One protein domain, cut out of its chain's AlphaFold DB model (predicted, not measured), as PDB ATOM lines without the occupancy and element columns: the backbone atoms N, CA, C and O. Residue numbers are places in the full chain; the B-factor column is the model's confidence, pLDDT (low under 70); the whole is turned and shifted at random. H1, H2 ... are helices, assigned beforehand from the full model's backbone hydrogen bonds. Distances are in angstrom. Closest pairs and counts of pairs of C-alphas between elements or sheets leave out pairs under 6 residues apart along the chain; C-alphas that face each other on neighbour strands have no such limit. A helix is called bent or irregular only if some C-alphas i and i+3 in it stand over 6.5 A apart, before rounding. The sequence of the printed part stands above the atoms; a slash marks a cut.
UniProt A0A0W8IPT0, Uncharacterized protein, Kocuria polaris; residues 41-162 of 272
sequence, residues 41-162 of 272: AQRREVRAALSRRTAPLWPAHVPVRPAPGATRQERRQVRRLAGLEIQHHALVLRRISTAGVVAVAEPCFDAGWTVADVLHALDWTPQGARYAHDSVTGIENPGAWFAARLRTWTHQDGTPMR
ATOM      1  N   ALA A  41      34.170 -95.859  13.147       68.25
ATOM      2  CA  ALA A  41      34.564 -96.254  14.498       68.25
ATOM      3  C   ALA A  41      35.934 -95.658  14.864       68.25
ATOM      4  O   ALA A  41      36.045 -94.950  15.866       68.25
ATOM      5  N   GLN A  42      36.939 -95.817  13.993       69.44
ATOM      6  CA  GLN A  42      38.274 -95.243  14.193       69.44
ATOM      7  C   GLN A  42      38.241 -93.705  14.301       69.44
ATOM      8  O   GLN A  42      38.935 -93.118  15.132       69.44
ATOM      9  N   ARG A  43      37.395 -93.019  13.516       71.75
ATOM     10  CA  ARG A  43      37.186 -91.559  13.641       71.75
ATOM     11  C   ARG A  43      36.560 -91.173  14.981       71.75
ATOM     12  O   ARG A  43      36.986 -90.180  15.574       71.75
ATOM     13  N   ARG A  44      35.561 -91.922  15.467       73.69
ATOM     14  CA  ARG A  44      34.935 -91.693  16.785       73.69
ATOM     15  C   ARG A  44      35.948 -91.888  17.909       73.69
ATOM     16  O   ARG A  44      36.010 -91.050  18.804       73.69
ATOM     17  N   GLU A  45      36.772 -92.927  17.824       71.06
ATOM     18  CA  GLU A  45      37.839 -93.207  18.784       71.06
ATOM     19  C   GLU A  45      38.887 -92.087  18.815       71.06
ATOM     20  O   GLU A  45      39.128 -91.509  19.875       71.06
ATOM     21  N   VAL A  46      39.431 -91.687  17.657       73.25
ATOM     22  CA  VAL A  46      40.369 -90.552  17.557       73.25
ATOM     23  C   VAL A  46      39.730 -89.266  18.091       73.25
ATOM     24  O   VAL A  46      40.359 -88.536  18.856       73.25
ATOM     25  N   ARG A  47      38.458 -88.995  17.771       77.56
ATOM     26  CA  ARG A  47      37.722 -87.834  18.299       77.56
ATOM     27  C   ARG A  47      37.573 -87.878  19.824       77.56
ATOM     28  O   ARG A  47      37.697 -86.821  20.445       77.56
ATOM     29  N   ALA A  48      37.323 -89.056  20.398       72.69
ATOM     30  CA  ALA A  48      37.172 -89.276  21.837       72.69
ATOM     31  C   ALA A  48      38.516 -89.187  22.586       72.69
ATOM     32  O   ALA A  48      38.593 -88.589  23.662       72.69
ATOM     33  N   ALA A  49      39.590 -89.716  21.995       73.31
ATOM     34  CA  ALA A  49      40.957 -89.537  22.474       73.31
ATOM     35  C   ALA A  49      41.351 -88.050  22.467       73.31
ATOM     36  O   ALA A  49      41.833 -87.541  23.474       73.31
ATOM     37  N   LEU A  50      41.049 -87.317  21.386       74.62
ATOM     38  CA  LEU A  50      41.289 -85.871  21.294       74.62
ATOM     39  C   LEU A  50      40.424 -85.029  22.247       74.62
ATOM     40  O   LEU A  50      40.796 -83.891  22.519       74.62
ATOM     41  N   SER A  51      39.269 -85.506  22.727       70.88
ATOM     42  CA  SER A  51      38.457 -84.774  23.719       70.88
ATOM     43  C   SER A  51      38.873 -85.014  25.169       70.88
ATOM     44  O   SER A  51      38.663 -84.132  25.990       70.88
ATOM     45  N   ARG A  52      39.467 -86.167  25.497       72.06
ATOM     46  CA  ARG A  52      39.894 -86.518  26.870       72.06
ATOM     47  C   ARG A  52      41.315 -86.042  27.207       72.06
ATOM     48  O   ARG A  52      41.967 -86.602  28.081       72.06
ATOM     49  N   ARG A  53      41.837 -85.072  26.455       73.94
ATOM     50  CA  ARG A  53      43.272 -84.801  26.368       73.94
ATOM     51  C   ARG A  53      43.650 -83.446  26.958       73.94
ATOM     52  O   ARG A  53      43.111 -82.431  26.531       73.94
ATOM     53  N   THR A  54      44.618 -83.463  27.875       66.81
ATOM     54  CA  THR A  54      45.020 -82.294  28.682       66.81
ATOM     55  C   THR A  54      46.365 -81.680  28.268       66.81
ATOM     56  O   THR A  54      46.554 -80.479  28.408       66.81
ATOM     57  N   ALA A  55      47.302 -82.476  27.740       73.69
ATOM     58  CA  ALA A  55      48.585 -81.996  27.204       73.69
ATOM     59  C   ALA A  55      48.478 -81.653  25.697       73.69
ATOM     60  O   ALA A  55      47.607 -82.223  25.045       73.69
ATOM     61  N   PRO A  56      49.352 -80.803  25.112       75.75
ATOM     62  CA  PRO A  56      49.457 -80.560  23.658       75.75
ATOM     63  C   PRO A  56      50.271 -81.660  22.936       75.75
ATOM     64  O   PRO A  56      51.107 -82.315  23.554       75.75
ATOM     65  N   LEU A  57      49.958 -82.009  21.677       75.75
ATOM     66  CA  LEU A  57      50.649 -83.066  20.879       75.75
ATOM     67  C   LEU A  57      51.813 -82.465  20.095       75.75
ATOM     68  O   LEU A  57      52.780 -83.152  19.775       75.75
ATOM     69  N   TRP A  58      51.665 -81.190  19.762       78.25
ATOM     70  CA  TRP A  58      52.646 -80.355  19.105       78.25
ATOM     71  C   TRP A  58      52.644 -78.995  19.814       78.25
ATOM     72  O   TRP A  58      51.555 -78.500  20.130       78.25
ATOM     73  N   PRO A  59      53.798 -78.370  20.099       78.25
ATOM     74  CA  PRO A  59      53.817 -77.028  20.670       78.25
ATOM     75  C   PRO A  59      53.235 -76.027  19.663       78.25
ATOM     76  O   PRO A  59      53.657 -75.994  18.509       78.25
ATOM     77  N   ALA A  60      52.269 -75.205  20.086       72.00
ATOM     78  CA  ALA A  60      51.449 -74.409  19.166       72.00
ATOM     79  C   ALA A  60      52.264 -73.497  18.225       72.00
ATOM     80  O   ALA A  60      51.946 -73.424  17.042       72.00
ATOM     81  N   HIS A  61      53.331 -72.879  18.744       74.00
ATOM     82  CA  HIS A  61      54.192 -71.918  18.038       74.00
ATOM     83  C   HIS A  61      55.506 -72.529  17.508       74.00
ATOM     84  O   HIS A  61      56.403 -71.797  17.099       74.00
ATOM     85  N   VAL A  62      55.665 -73.859  17.528       78.12
ATOM     86  CA  VAL A  62      56.827 -74.513  16.899       78.12
ATOM     87  C   VAL A  62      56.495 -74.795  15.430       78.12
ATOM     88  O   VAL A  62      55.444 -75.390  15.158       78.12
ATOM     89  N   PRO A  63      57.350 -74.388  14.470       80.25
ATOM     90  CA  PRO A  63      57.097 -74.611  13.050       80.25
ATOM     91  C   PRO A  63      56.992 -76.108  12.764       80.25
ATOM     92  O   PRO A  63      57.795 -76.903  13.245       80.25
ATOM     93  N   VAL A  64      56.011 -76.501  11.951       80.69
ATOM     94  CA  VAL A  64      55.733 -77.921  11.641       80.69
ATOM     95  C   VAL A  64      56.764 -78.506  10.655       80.69
ATOM     96  O   VAL A  64      56.719 -79.686  10.302       80.69
ATOM     97  N   ARG A  65      57.735 -77.694  10.218       79.38
ATOM     98  CA  ARG A  65      58.826 -78.117   9.343       79.38
ATOM     99  C   ARG A  65      59.711 -79.149  10.065       79.38
ATOM    100  O   ARG A  65      60.293 -78.829  11.099       79.38
ATOM    101  N   PRO A  66      59.846 -80.377   9.535       75.00
ATOM    102  CA  PRO A  66      60.705 -81.391  10.132       75.00
ATOM    103  C   PRO A  66      62.185 -81.006  10.002       75.00
ATOM    104  O   PRO A  66      62.566 -80.278   9.082       75.00
ATOM    105  N   ALA A  67      63.018 -81.528  10.906       76.25
ATOM    106  CA  ALA A  67      64.455 -81.269  10.916       76.25
ATOM    107  C   ALA A  67      65.124 -81.622   9.566       76.25
ATOM    108  O   ALA A  67      64.705 -82.582   8.903       76.25
ATOM    109  N   PRO A  68      66.169 -80.882   9.144       76.62
ATOM    110  CA  PRO A  68      66.944 -81.246   7.961       76.62
ATOM    111  C   PRO A  68      67.522 -82.659   8.133       76.62
ATOM    112  O   PRO A  68      68.064 -82.991   9.181       76.62
ATOM    113  N   GLY A  69      67.356 -83.508   7.117       81.19
ATOM    114  CA  GLY A  69      67.752 -84.922   7.163       81.19
ATOM    115  C   GLY A  69      66.707 -85.897   7.732       81.19
ATOM    116  O   GLY A  69      66.874 -87.100   7.557       81.19
ATOM    117  N   ALA A  70      65.603 -85.428   8.331       84.81
ATOM    118  CA  ALA A  70      64.564 -86.308   8.884       84.81
ATOM    119  C   ALA A  70      63.966 -87.260   7.830       84.81
ATOM    120  O   ALA A  70      63.625 -86.845   6.715       84.81
ATOM    121  N   THR A  71      63.766 -88.526   8.193       90.44
ATOM    122  CA  THR A  71      63.227 -89.589   7.331       90.44
ATOM    123  C   THR A  71      61.785 -89.318   6.889       90.44
ATOM    124  O   THR A  71      61.017 -88.625   7.558       90.44
ATOM    125  N   ARG A  72      61.344 -89.936   5.780       87.81
ATOM    126  CA  ARG A  72      59.950 -89.825   5.292       87.81
ATOM    127  C   ARG A  72      58.912 -90.160   6.378       87.81
ATOM    128  O   ARG A  72      57.844 -89.547   6.404       87.81
ATOM    129  N   GLN A  73      59.220 -91.112   7.260       87.50
ATOM    130  CA  GLN A  73      58.340 -91.527   8.351       87.50
ATOM    131  C   GLN A  73      58.239 -90.459   9.446       87.50
ATOM    132  O   GLN A  73      57.127 -90.126   9.855       87.50
ATOM    133  N   GLU A  74      59.359 -89.867   9.862       86.81
ATOM    134  CA  GLU A  74      59.376 -88.768  10.839       86.81
ATOM    135  C   GLU A  74      58.650 -87.534  10.301       86.81
ATOM    136  O   GLU A  74      57.788 -86.991  10.989       86.81
ATOM    137  N   ARG A  75      58.888 -87.154   9.034       86.25
ATOM    138  CA  ARG A  75      58.158 -86.050   8.378       86.25
ATOM    139  C   ARG A  75      56.641 -86.283   8.400       86.25
ATOM    140  O   ARG A  75      55.873 -85.376   8.721       86.25
ATOM    141  N   ARG A  76      56.199 -87.516   8.116       89.06
ATOM    142  CA  ARG A  76      54.781 -87.911   8.185       89.06
ATOM    143  C   ARG A  76      54.239 -87.887   9.617       89.06
ATOM    144  O   ARG A  76      53.093 -87.487   9.810       89.06
ATOM    145  N   GLN A  77      55.029 -88.303  10.604       88.62
ATOM    146  CA  GLN A  77      54.625 -88.312  12.010       88.62
ATOM    147  C   GLN A  77      54.509 -86.889  12.576       88.62
ATOM    148  O   GLN A  77      53.478 -86.578  13.165       88.62
ATOM    149  N   VAL A  78      55.485 -86.009  12.330       88.25
ATOM    150  CA  VAL A  78      55.445 -84.582  12.709       88.25
ATOM    151  C   VAL A  78      54.185 -83.910  12.162       88.25
ATOM    152  O   VAL A  78      53.369 -83.396  12.929       88.25
ATOM    153  N   ARG A  79      53.953 -84.010  10.846       90.06
ATOM    154  CA  ARG A  79      52.752 -83.447  10.212       90.06
ATOM    155  C   ARG A  79      51.460 -84.063  10.772       90.06
ATOM    156  O   ARG A  79      50.492 -83.342  11.000       90.06
ATOM    157  N   ARG A  80      51.431 -85.372  11.067       90.69
ATOM    158  CA  ARG A  80      50.279 -86.039  11.710       90.69
ATOM    159  C   ARG A  80      49.999 -85.499  13.116       90.69
ATOM    160  O   ARG A  80      48.831 -85.307  13.444       90.69
ATOM    161  N   LEU A  81      51.027 -85.259  13.931       89.12
ATOM    162  CA  LEU A  81      50.883 -84.685  15.275       89.12
ATOM    163  C   LEU A  81      50.329 -83.255  15.212       89.12
ATOM    164  O   LEU A  81      49.353 -82.956  15.899       89.12
ATOM    165  N   ALA A  82      50.868 -82.418  14.323       88.31
ATOM    166  CA  ALA A  82      50.352 -81.070  14.076       88.31
ATOM    167  C   ALA A  82      48.892 -81.080  13.577       88.31
ATOM    168  O   ALA A  82      48.058 -80.331  14.083       88.31
ATOM    169  N   GLY A  83      48.545 -81.978  12.648       88.31
ATOM    170  CA  GLY A  83      47.168 -82.149  12.167       88.31
ATOM    171  C   GLY A  83      46.183 -82.572  13.265       88.31
ATOM    172  O   GLY A  83      45.051 -82.089  13.295       88.31
ATOM    173  N   LEU A  84      46.608 -83.432  14.198       88.38
ATOM    174  CA  LEU A  84      45.804 -83.809  15.367       88.38
ATOM    175  C   LEU A  84      45.636 -82.647  16.359       88.38
ATOM    176  O   LEU A  84      44.555 -82.495  16.926       88.38
ATOM    177  N   GLU A  85      46.660 -81.810  16.543       88.50
ATOM    178  CA  GLU A  85      46.579 -80.605  17.378       88.50
ATOM    179  C   GLU A  85      45.616 -79.568  16.764       88.50
ATOM    180  O   GLU A  85      44.733 -79.060  17.456       88.50
ATOM    181  N   ILE A  86      45.669 -79.350  15.443       88.12
ATOM    182  CA  ILE A  86      44.682 -78.531  14.712       88.12
ATOM    183  C   ILE A  86      43.261 -79.075  14.927       88.12
ATOM    184  O   ILE A  86      42.354 -78.313  15.259       88.12
ATOM    185  N   GLN A  87      43.052 -80.392  14.803       88.31
ATOM    186  CA  GLN A  87      41.750 -81.028  15.057       88.31
ATOM    187  C   GLN A  87      41.313 -80.948  16.530       88.31
ATOM    188  O   GLN A  87      40.111 -80.965  16.812       88.31
ATOM    189  N   HIS A  88      42.247 -80.863  17.480       84.56
ATOM    190  CA  HIS A  88      41.919 -80.659  18.887       84.56
ATOM    191  C   HIS A  88      41.280 -79.275  19.100       84.56
ATOM    192  O   HIS A  88      40.203 -79.217  19.699       84.56
ATOM    193  N   HIS A  89      41.853 -78.207  18.530       82.06
ATOM    194  CA  HIS A  89      41.335 -76.831  18.662       82.06
ATOM    195  C   HIS A  89      40.147 -76.523  17.736       82.06
ATOM    196  O   HIS A  89      39.135 -75.989  18.188       82.06
ATOM    197  N   ALA A  90      40.223 -76.891  16.456       83.62
ATOM    198  CA  ALA A  90      39.188 -76.621  15.457       83.62
ATOM    199  C   ALA A  90      38.201 -77.799  15.345       83.62
ATOM    200  O   ALA A  90      38.343 -78.689  14.500       83.62
ATOM    201  N   LEU A  91      37.160 -77.804  16.189       82.12
ATOM    202  CA  LEU A  91      36.212 -78.927  16.311       82.12
ATOM    203  C   LEU A  91      35.522 -79.322  14.990       82.12
ATOM    204  O   LEU A  91      35.263 -80.507  14.769       82.12
ATOM    205  N   VAL A  92      35.281 -78.359  14.092       80.94
ATOM    206  CA  VAL A  92      34.733 -78.579  12.737       80.94
ATOM    207  C   VAL A  92      35.602 -79.552  11.924       80.94
ATOM    208  O   VAL A  92      35.075 -80.420  11.224       80.94
ATOM    209  N   LEU A  93      36.927 -79.490  12.083       83.69
ATOM    210  CA  LEU A  93      37.883 -80.330  11.354       83.69
ATOM    211  C   LEU A  93      37.963 -81.767  11.891       83.69
ATOM    212  O   LEU A  93      38.509 -82.632  11.209       83.69
ATOM    213  N   ARG A  94      37.351 -82.081  13.045       83.94
ATOM    214  CA  ARG A  94      37.209 -83.475  13.526       83.94
ATOM    215  C   ARG A  94      36.254 -84.318  12.667       83.94
ATOM    216  O   ARG A  94      36.196 -85.530  12.845       83.94
ATOM    217  N   ARG A  95      35.496 -83.695  11.752       81.69
ATOM    218  CA  ARG A  95      34.636 -84.385  10.768       81.69
ATOM    219  C   ARG A  95      35.426 -84.961   9.584       81.69
ATOM    220  O   ARG A  95      34.972 -85.924   8.974       81.69
ATOM    221  N   ILE A  96      36.600 -84.409   9.267       85.56
ATOM    222  CA  ILE A  96      37.479 -84.902   8.192       85.56
ATOM    223  C   ILE A  96      38.620 -85.762   8.752       85.56
ATOM    224  O   ILE A  96      38.843 -85.825   9.961       85.56
ATOM    225  N   SER A  97      39.319 -86.501   7.888       88.06
ATOM    226  CA  SER A  97      40.466 -87.307   8.322       88.06
ATOM    227  C   SER A  97      41.654 -86.404   8.658       88.06
ATOM    228  O   SER A  97      41.868 -85.381   8.009       88.06
ATOM    229  N   THR A  98      42.482 -86.815   9.619       90.12
ATOM    230  CA  THR A  98      43.742 -86.121   9.939       90.12
ATOM    231  C   THR A  98      44.645 -86.006   8.709       90.12
ATOM    232  O   THR A  98      45.273 -84.978   8.502       90.12
ATOM    233  N   ALA A  99      44.669 -87.032   7.851       89.12
ATOM    234  CA  ALA A  99      45.396 -86.990   6.584       89.12
ATOM    235  C   ALA A  99      44.862 -85.898   5.638       89.12
ATOM    236  O   ALA A  99      45.657 -85.234   4.988       89.12
ATOM    237  N   GLY A 100      43.543 -85.667   5.602       88.75
ATOM    238  CA  GLY A 100      42.943 -84.577   4.828       88.75
ATOM    239  C   GLY A 100      43.276 -83.192   5.391       88.75
ATOM    240  O   GLY A 100      43.588 -82.290   4.622       88.75
ATOM    241  N   VAL A 101      43.290 -83.034   6.721       91.56
ATOM    242  CA  VAL A 101      43.775 -81.798   7.376       91.56
ATOM    243  C   VAL A 101      45.233 -81.535   7.004       91.56
ATOM    244  O   VAL A 101      45.569 -80.430   6.592       91.56
ATOM    245  N   VAL A 102      46.087 -82.559   7.101       93.12
ATOM    246  CA  VAL A 102      47.509 -82.451   6.756       93.12
ATOM    247  C   VAL A 102      47.704 -82.102   5.284       93.12
ATOM    248  O   VAL A 102      48.461 -81.186   5.015       93.12
ATOM    249  N   ALA A 103      47.010 -82.759   4.352       92.00
ATOM    250  CA  ALA A 103      47.165 -82.495   2.919       92.00
ATOM    251  C   ALA A 103      46.781 -81.054   2.529       92.00
ATOM    252  O   ALA A 103      47.431 -80.453   1.682       92.00
ATOM    253  N   VAL A 104      45.753 -80.477   3.163       91.56
ATOM    254  CA  VAL A 104      45.347 -79.082   2.905       91.56
ATOM    255  C   VAL A 104      46.294 -78.075   3.578       91.56
ATOM    256  O   VAL A 104      46.507 -76.993   3.039       91.56
ATOM    257  N   ALA A 105      46.890 -78.422   4.723       90.25
ATOM    258  CA  ALA A 105      47.851 -77.573   5.437       90.25
ATOM    259  C   ALA A 105      49.323 -77.776   5.007       90.25
ATOM    260  O   ALA A 105      50.190 -77.011   5.427       90.25
ATOM    261  N   GLU A 106      49.623 -78.779   4.179       90.31
ATOM    262  CA  GLU A 106      50.983 -79.155   3.769       90.31
ATOM    263  C   GLU A 106      51.777 -77.995   3.135       90.31
ATOM    264  O   GLU A 106      52.885 -77.746   3.616       90.31
ATOM    265  N   PRO A 107      51.223 -77.195   2.196       89.19
ATOM    266  CA  PRO A 107      51.927 -76.026   1.660       89.19
ATOM    267  C   PRO A 107      52.292 -74.995   2.739       89.19
ATOM    268  O   PRO A 107      53.386 -74.438   2.721       89.19
ATOM    269  N   CYS A 108      51.407 -74.779   3.721       87.06
ATOM    270  CA  CYS A 108      51.651 -73.861   4.839       87.06
ATOM    271  C   CYS A 108      52.791 -74.366   5.737       87.06
ATOM    272  O   CYS A 108      53.673 -73.598   6.121       87.06
ATOM    273  N   PHE A 109      52.817 -75.667   6.044       88.31
ATOM    274  CA  PHE A 109      53.889 -76.270   6.844       88.31
ATOM    275  C   PHE A 109      55.249 -76.233   6.139       88.31
ATOM    276  O   PHE A 109      56.268 -76.020   6.799       88.31
ATOM    277  N   ASP A 110      55.275 -76.386   4.814       86.56
ATOM    278  CA  ASP A 110      56.510 -76.298   4.029       86.56
ATOM    279  C   ASP A 110      57.014 -74.847   3.908       86.56
ATOM    280  O   ASP A 110      58.224 -74.613   3.961       86.56
ATOM    281  N   ALA A 111      56.105 -73.863   3.924       84.25
ATOM    282  CA  ALA A 111      56.411 -72.446   4.162       84.25
ATOM    283  C   ALA A 111      56.786 -72.116   5.629       84.25
ATOM    284  O   ALA A 111      57.008 -70.954   5.972       84.25
ATOM    285  N   GLY A 112      56.877 -73.118   6.512       84.56
ATOM    286  CA  GLY A 112      57.332 -72.963   7.894       84.56
ATOM    287  C   GLY A 112      56.278 -72.456   8.882       84.56
ATOM    288  O   GLY A 112      56.651 -72.011   9.966       84.56
ATOM    289  N   TRP A 113      54.987 -72.517   8.544       86.69
ATOM    290  CA  TRP A 113      53.916 -72.139   9.470       86.69
ATOM    291  C   TRP A 113      53.859 -73.056  10.704       86.69
ATOM    292  O   TRP A 113      54.166 -74.256  10.656       86.69
ATOM    293  N   THR A 114      53.424 -72.478  11.821       87.75
ATOM    294  CA  THR A 114      53.136 -73.182  13.075       87.75
ATOM    295  C   THR A 114      51.680 -73.676  13.113       87.75
ATOM    296  O   THR A 114      50.876 -73.402  12.217       87.75
ATOM    297  N   VAL A 115      51.298 -74.407  14.167       85.75
ATOM    298  CA  VAL A 115      49.888 -74.781  14.387       85.75
ATOM    299  C   VAL A 115      49.044 -73.557  14.764       85.75
ATOM    300  O   VAL A 115      47.898 -73.454  14.328       85.75
ATOM    301  N   ALA A 116      49.602 -72.624  15.540       82.25
ATOM    302  CA  ALA A 116      48.940 -71.378  15.920       82.25
ATOM    303  C   ALA A 116      48.604 -70.512  14.696       82.25
ATOM    304  O   ALA A 116      47.483 -70.019  14.594       82.25
ATOM    305  N   ASP A 117      49.516 -70.429  13.725       84.44
ATOM    306  CA  ASP A 117      49.309 -69.695  12.471       84.44
ATOM    307  C   ASP A 117      48.150 -70.244  11.639       84.44
ATOM    308  O   ASP A 117      47.290 -69.491  11.181       84.44
ATOM    309  N   VAL A 118      48.094 -71.573  11.482       88.00
ATOM    310  CA  VAL A 118      46.995 -72.234  10.765       88.00
ATOM    311  C   VAL A 118      45.664 -71.960  11.462       88.00
ATOM    312  O   VAL A 118      44.678 -71.705  10.780       88.00
ATOM    313  N   LEU A 119      45.620 -71.974  12.798       86.75
ATOM    314  CA  LEU A 119      44.406 -71.651  13.556       86.75
ATOM    315  C   LEU A 119      44.023 -70.167  13.427       86.75
ATOM    316  O   LEU A 119      42.848 -69.867  13.225       86.75
ATOM    317  N   HIS A 120      44.995 -69.253  13.464       84.25
ATOM    318  CA  HIS A 120      44.765 -67.824  13.246       84.25
ATOM    319  C   HIS A 120      44.135 -67.564  11.869       84.25
ATOM    320  O   HIS A 120      43.144 -66.841  11.774       84.25
ATOM    321  N   ALA A 121      44.640 -68.210  10.815       86.81
ATOM    322  CA  ALA A 121      44.115 -68.069   9.456       86.81
ATOM    323  C   ALA A 121      42.655 -68.547   9.276       86.81
ATOM    324  O   ALA A 121      42.008 -68.203   8.286       86.81
ATOM    325  N   LEU A 122      42.104 -69.323  10.222       85.88
ATOM    326  CA  LEU A 122      40.686 -69.706  10.217       85.88
ATOM    327  C   LEU A 122      39.781 -68.636  10.826       85.88
ATOM    328  O   LEU A 122      38.658 -68.459  10.345       85.88
ATOM    329  N   ASP A 123      40.259 -67.934  11.854       81.75
ATOM    330  CA  ASP A 123      39.508 -66.909  12.586       81.75
ATOM    331  C   ASP A 123      39.589 -65.524  11.919       81.75
ATOM    332  O   ASP A 123      38.639 -64.737  12.005       81.75
ATOM    333  N   TRP A 124      40.693 -65.240  11.221       82.69
ATOM    334  CA  TRP A 124      41.032 -63.918  10.688       82.69
ATOM    335  C   TRP A 124      41.312 -63.932   9.182       82.69
ATOM    336  O   TRP A 124      41.841 -64.901   8.638       82.69
ATOM    337  N   THR A 125      41.000 -62.829   8.506       83.75
ATOM    338  CA  THR A 125      41.468 -62.528   7.146       83.75
ATOM    339  C   THR A 125      42.904 -61.981   7.188       83.75
ATOM    340  O   THR A 125      43.308 -61.430   8.216       83.75
ATOM    341  N   PRO A 126      43.688 -62.033   6.091       81.94
ATOM    342  CA  PRO A 126      45.032 -61.436   6.064       81.94
ATOM    343  C   PRO A 126      45.041 -59.911   6.293       81.94
ATOM    344  O   PRO A 126      46.052 -59.360   6.740       81.94
ATOM    345  N   GLN A 127      43.910 -59.236   6.047       80.44
ATOM    346  CA  GLN A 127      43.682 -57.819   6.366       80.44
ATOM    347  C   GLN A 127      43.429 -57.556   7.867       80.44
ATOM    348  O   GLN A 127      43.274 -56.404   8.256       80.44
ATOM    349  N   GLY A 128      43.369 -58.590   8.713       76.12
ATOM    350  CA  GLY A 128      43.131 -58.457  10.156       76.12
ATOM    351  C   GLY A 128      41.658 -58.318  10.558       76.12
ATOM    352  O   GLY A 128      41.369 -58.068  11.726       76.12
ATOM    353  N   ALA A 129      40.709 -58.508   9.636       78.44
ATOM    354  CA  ALA A 129      39.292 -58.589   9.982       78.44
ATOM    355  C   ALA A 129      38.952 -59.999  10.491       78.44
ATOM    356  O   ALA A 129      39.459 -60.994   9.972       78.44
ATOM    357  N   ARG A 130      38.065 -60.122  11.483       80.19
ATOM    358  CA  ARG A 130      37.522 -61.435  11.871       80.19
ATOM    359  C   ARG A 130      36.498 -61.907  10.847       80.19
ATOM    360  O   ARG A 130      35.662 -61.127  10.398       80.19
ATOM    361  N   TYR A 131      36.512 -63.198  10.530       78.50
ATOM    362  CA  TYR A 131      35.454 -63.789   9.717       78.50
ATOM    363  C   TYR A 131      34.107 -63.764  10.456       78.50
ATOM    364  O   TYR A 131      34.022 -64.145  11.626       78.50
ATOM    365  N   ALA A 132      33.042 -63.374   9.747       67.94
ATOM    366  CA  ALA A 132      31.684 -63.364  10.282       67.94
ATOM    367  C   ALA A 132      31.268 -64.753  10.811       67.94
ATOM    368  O   ALA A 132      31.538 -65.793  10.199       67.94
ATOM    369  N   HIS A 133      30.612 -64.766  11.974       54.56
ATOM    370  CA  HIS A 133      30.352 -65.980  12.756       54.56
ATOM    371  C   HIS A 133      29.295 -66.926  12.159       54.56
ATOM    372  O   HIS A 133      29.195 -68.073  12.590       54.56
ATOM    373  N   ASP A 134      28.582 -66.490  11.120       48.88
ATOM    374  CA  ASP A 134      27.454 -67.199  10.500       48.88
ATOM    375  C   ASP A 134      27.832 -68.564   9.882       48.88
ATOM    376  O   ASP A 134      27.022 -69.477   9.759       48.88
ATOM    377  N   SER A 135      29.117 -68.768   9.566       50.28
ATOM    378  CA  SER A 135      29.592 -70.040   9.001       50.28
ATOM    379  C   SER A 135      29.506 -71.253   9.949       50.28
ATOM    380  O   SER A 135      29.586 -72.387   9.481       50.28
ATOM    381  N   VAL A 136      29.338 -71.087  11.266       49.34
ATOM    382  CA  VAL A 136      29.390 -72.238  12.201       49.34
ATOM    383  C   VAL A 136      28.124 -73.108  12.135       49.34
ATOM    384  O   VAL A 136      28.209 -74.328  12.289       49.34
ATOM    385  N   THR A 137      26.971 -72.517  11.825       48.50
ATOM    386  CA  THR A 137      25.655 -73.177  11.716       48.50
ATOM    387  C   THR A 137      25.324 -73.656  10.297       48.50
ATOM    388  O   THR A 137      24.164 -73.654   9.902       48.50
ATOM    389  N   GLY A 138      26.320 -74.095   9.515       59.12
ATOM    390  CA  GLY A 138      26.052 -74.543   8.138       59.12
ATOM    391  C   GLY A 138      27.197 -75.160   7.331       59.12
ATOM    392  O   GLY A 138      26.999 -75.441   6.155       59.12
ATOM    393  N   ILE A 139      28.395 -75.398   7.887       71.56
ATOM    394  CA  ILE A 139      29.485 -76.020   7.105       71.56
ATOM    395  C   ILE A 139      29.147 -77.487   6.785       71.56
ATOM    396  O   ILE A 139      29.406 -78.401   7.575       71.56
ATOM    397  N   GLU A 140      28.600 -77.723   5.596       74.50
ATOM    398  CA  GLU A 140      28.371 -79.061   5.039       74.50
ATOM    399  C   GLU A 140      29.697 -79.769   4.741       74.50
ATOM    400  O   GLU A 140      29.886 -80.921   5.140       74.50
ATOM    401  N   ASN A 141      30.647 -79.044   4.130       84.50
ATOM    402  CA  ASN A 141      31.966 -79.542   3.733       84.50
ATOM    403  C   ASN A 141      33.120 -78.834   4.491       84.50
ATOM    404  O   ASN A 141      33.664 -77.832   4.014       84.50
ATOM    405  N   PRO A 142      33.550 -79.376   5.649       83.94
ATOM    406  CA  PRO A 142      34.675 -78.855   6.429       83.94
ATOM    407  C   PRO A 142      36.007 -78.787   5.679       83.94
ATOM    408  O   PRO A 142      36.810 -77.904   5.966       83.94
ATOM    409  N   GLY A 143      36.254 -79.696   4.729       83.50
ATOM    410  CA  GLY A 143      37.497 -79.715   3.952       83.50
ATOM    411  C   GLY A 143      37.564 -78.567   2.948       83.50
ATOM    412  O   GLY A 143      38.564 -77.855   2.891       83.50
ATOM    413  N   ALA A 144      36.471 -78.332   2.213       85.62
ATOM    414  CA  ALA A 144      36.364 -77.203   1.291       85.62
ATOM    415  C   ALA A 144      36.403 -75.854   2.029       85.62
ATOM    416  O   ALA A 144      37.091 -74.942   1.576       85.62
ATOM    417  N   TRP A 145      35.739 -75.749   3.188       88.81
ATOM    418  CA  TRP A 145      35.817 -74.576   4.067       88.81
ATOM    419  C   TRP A 145      37.254 -74.303   4.539       88.81
ATOM    420  O   TRP A 145      37.742 -73.183   4.396       88.81
ATOM    421  N   PHE A 146      37.962 -75.331   5.019       89.69
ATOM    422  CA  PHE A 146      39.354 -75.221   5.467       89.69
ATOM    423  C   PHE A 146      40.284 -74.761   4.333       89.69
ATOM    424  O   PHE A 146      41.026 -73.794   4.486       89.69
ATOM    425  N   ALA A 147      40.170 -75.385   3.156       90.12
ATOM    426  CA  ALA A 147      40.940 -75.003   1.975       90.12
ATOM    427  C   ALA A 147      40.573 -73.603   1.451       90.12
ATOM    428  O   ALA A 147      41.428 -72.901   0.919       90.12
ATOM    429  N   ALA A 148      39.313 -73.171   1.556       87.94
ATOM    430  CA  ALA A 148      38.912 -71.807   1.207       87.94
ATOM    431  C   ALA A 148      39.541 -70.772   2.153       87.94
ATOM    432  O   ALA A 148      40.036 -69.753   1.680       87.94
ATOM    433  N   ARG A 149      39.587 -71.058   3.464       88.69
ATOM    434  CA  ARG A 149      40.235 -70.191   4.460       88.69
ATOM    435  C   ARG A 149      41.749 -70.111   4.269       88.69
ATOM    436  O   ARG A 149      42.275 -69.013   4.263       88.69
ATOM    437  N   LEU A 150      42.455 -71.216   4.021       89.50
ATOM    438  CA  LEU A 150      43.904 -71.133   3.766       89.50
ATOM    439  C   LEU A 150      44.242 -70.461   2.423       89.50
ATOM    440  O   LEU A 150      45.245 -69.758   2.331       89.50
ATOM    441  N   ARG A 151      43.382 -70.584   1.401       87.88
ATOM    442  CA  ARG A 151      43.583 -69.898   0.110       87.88
ATOM    443  C   ARG A 151      43.534 -68.372   0.199       87.88
ATOM    444  O   ARG A 151      44.229 -67.738  -0.581       87.88
ATOM    445  N   THR A 152      42.795 -67.768   1.134       87.88
ATOM    446  CA  THR A 152      42.852 -66.298   1.317       87.88
ATOM    447  C   THR A 152      44.198 -65.830   1.870       87.88
ATOM    448  O   THR A 152      44.581 -64.691   1.638       87.88
ATOM    449  N   TRP A 153      44.924 -66.714   2.559       86.69
ATOM    450  CA  TRP A 153      46.277 -66.497   3.073       86.69
ATOM    451  C   TRP A 153      47.365 -67.056   2.146       86.69
ATOM    452  O   TRP A 153      48.513 -67.233   2.557       86.69
ATOM    453  N   THR A 154      47.017 -67.353   0.896       86.81
ATOM    454  CA  THR A 154      47.944 -67.825  -0.132       86.81
ATOM    455  C   THR A 154      48.005 -66.775  -1.240       86.81
ATOM    456  O   THR A 154      46.971 -66.262  -1.667       86.81
ATOM    457  N   HIS A 155      49.204 -66.434  -1.706       81.50
ATOM    458  CA  HIS A 155      49.381 -65.600  -2.895       81.50
ATOM    459  C   HIS A 155      48.819 -66.307  -4.144       81.50
ATOM    460  O   HIS A 155      48.638 -67.526  -4.149       81.50
ATOM    461  N   GLN A 156      48.573 -65.559  -5.226       73.19
ATOM    462  CA  GLN A 156      48.108 -66.143  -6.497       73.19
ATOM    463  C   GLN A 156      49.088 -67.204  -7.037       73.19
ATOM    464  O   GLN A 156      48.658 -68.186  -7.633       73.19
ATOM    465  N   ASP A 157      50.375 -67.066  -6.706       70.56
ATOM    466  CA  ASP A 157      51.462 -67.993  -7.048       70.56
ATOM    467  C   ASP A 157      51.455 -69.306  -6.234       70.56
ATOM    468  O   ASP A 157      52.383 -70.107  -6.329       70.56
ATOM    469  N   GLY A 158      50.464 -69.524  -5.359       66.06
ATOM    470  CA  GLY A 158      50.379 -70.707  -4.493       66.06
ATOM    471  C   GLY A 158      51.284 -70.675  -3.254       66.06
ATOM    472  O   GLY A 158      51.190 -71.563  -2.406       66.06
ATOM    473  N   THR A 159      52.124 -69.648  -3.102       74.06
ATOM    474  CA  THR A 159      52.976 -69.454  -1.917       74.06
ATOM    475  C   THR A 159      52.150 -68.926  -0.734       74.06
ATOM    476  O   THR A 159      51.489 -67.895  -0.880       74.06
ATOM    477  N   PRO A 160      52.180 -69.561   0.454       76.75
ATOM    478  CA  PRO A 160      51.554 -69.017   1.659       76.75
ATOM    479  C   PRO A 160      52.155 -67.664   2.055       76.75
ATOM    480  O   PRO A 160      53.372 -67.478   2.018       76.75
ATOM    481  N   MET A 161      51.307 -66.726   2.475       76.31
ATOM    482  CA  MET A 161      51.739 -65.439   3.025       76.31
ATOM    483  C   MET A 161      52.560 -65.640   4.314       76.31
ATOM    484  O   MET A 161      52.484 -66.690   4.963       76.31
ATOM    485  N   ARG A 162      53.321 -64.618   4.741       64.69
ATOM    486  CA  ARG A 162      53.912 -64.626   6.093       64.69
ATOM    487  C   ARG A 162      52.817 -64.740   7.145       64.69
ATOM    488  O   ARG A 162      51.769 -64.099   7.042       64.69
TER     489      ARG A 162
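Overview. This is residues 41 to 162 of the 272 residues of an uncharacterized protein of Kocuria polaris (UniProt A0A0W8IPT0). The longest helix, H2, is crossed by H4; H7 runs beside H4 the same way, and H5 crosses H7 while its first part packs on H2, making a small core of crossed helices. Short H3 packs on H7 and touches H2 only at the corner by their link, H1 packs on residues 84 to 88 of H2 away from the core, H6 lies far out touching no helix, and residues 68 to 73 stick out. The printed part has 122 residues, with seven named helices, H1 to H7 in chain order, and no named strand: all helix. It is compact, with a radius of gyration of the C-alphas of 14.3 A and spans of 37 by 35 by 22 A.

Along the chain. Find C-alpha 72 at (59.950, -89.825, 5.292); from there H2, residues 72 to 89, runs 26.3 A to C-alpha 89 at (41.335, -76.831, 18.662). H3 is residues 91 to 95, 7.9 A. H4, residues 98 to 110, is 17.2 A long and irregular: C-alphas 104 and 107 are 7.4 A apart. H5 is residues 115 to 123, 13.2 A, and H6 residues 133 to 137, 8.7 A. H7, residues 142 to 152, runs 15.8 A and ends at C-alpha 152 at (42.852, -66.298, 1.317). Look back to residues 41 to 51 for H1, 15.2 A.

Arrangement. Start at H2, the hub, which touches four helices. Its residues 79 to 87 touch H4, closest at the C-alphas of Gly 83 and Val 102, 5.4 A, about perpendicular at 73 degrees, only just. It touches H5 at the C-alphas of Ala 82 and Val 115, 6.3 A, a steep tilt of 42 degrees, the same way. H1 touches its residues 84 to 88, closest at the C-alphas of Leu 50 and His 88, 5.8 A, a steep tilt of 67 degrees. H2 and H3 touch only at the corner, with the C-alphas of Gln 87 and Arg 94 at 5.4 A. Move on to H7: it touches residues 100 to 105 of H4 at a shallow tilt of 10 degrees, the same way, with the C-alphas of Val 104 and Ala 147 closest at 6.1 A. H7 also touches H5, about perpendicular at 88 degrees, with the C-alphas of Leu 122 and Arg 149 closest at 5.8 A, and H3, with those of Leu 93 and Pro 142 at 6.1 A. H6 and H7 are apart. In H1, H2 and H7 every O i to N i+4 pair is within hydrogen-bond range; in H4 7 of 9 are, in H5 3 of 5, and in H3 and H6 0 of 1, with O i to N i+3 counts of 2 of 2 and 1 of 2.

Size, cuts and confidence. The two farthest C-alphas, Gly 69 and Asp 134, are 44.1 A apart. The printed part has no cut; the H1 to H2 link, 20 residues, is long. Mean pLDDT of the printed part is 80.6; look for values under 70 at residues 41 to 42, 54, 132 to 138, 158 and 162.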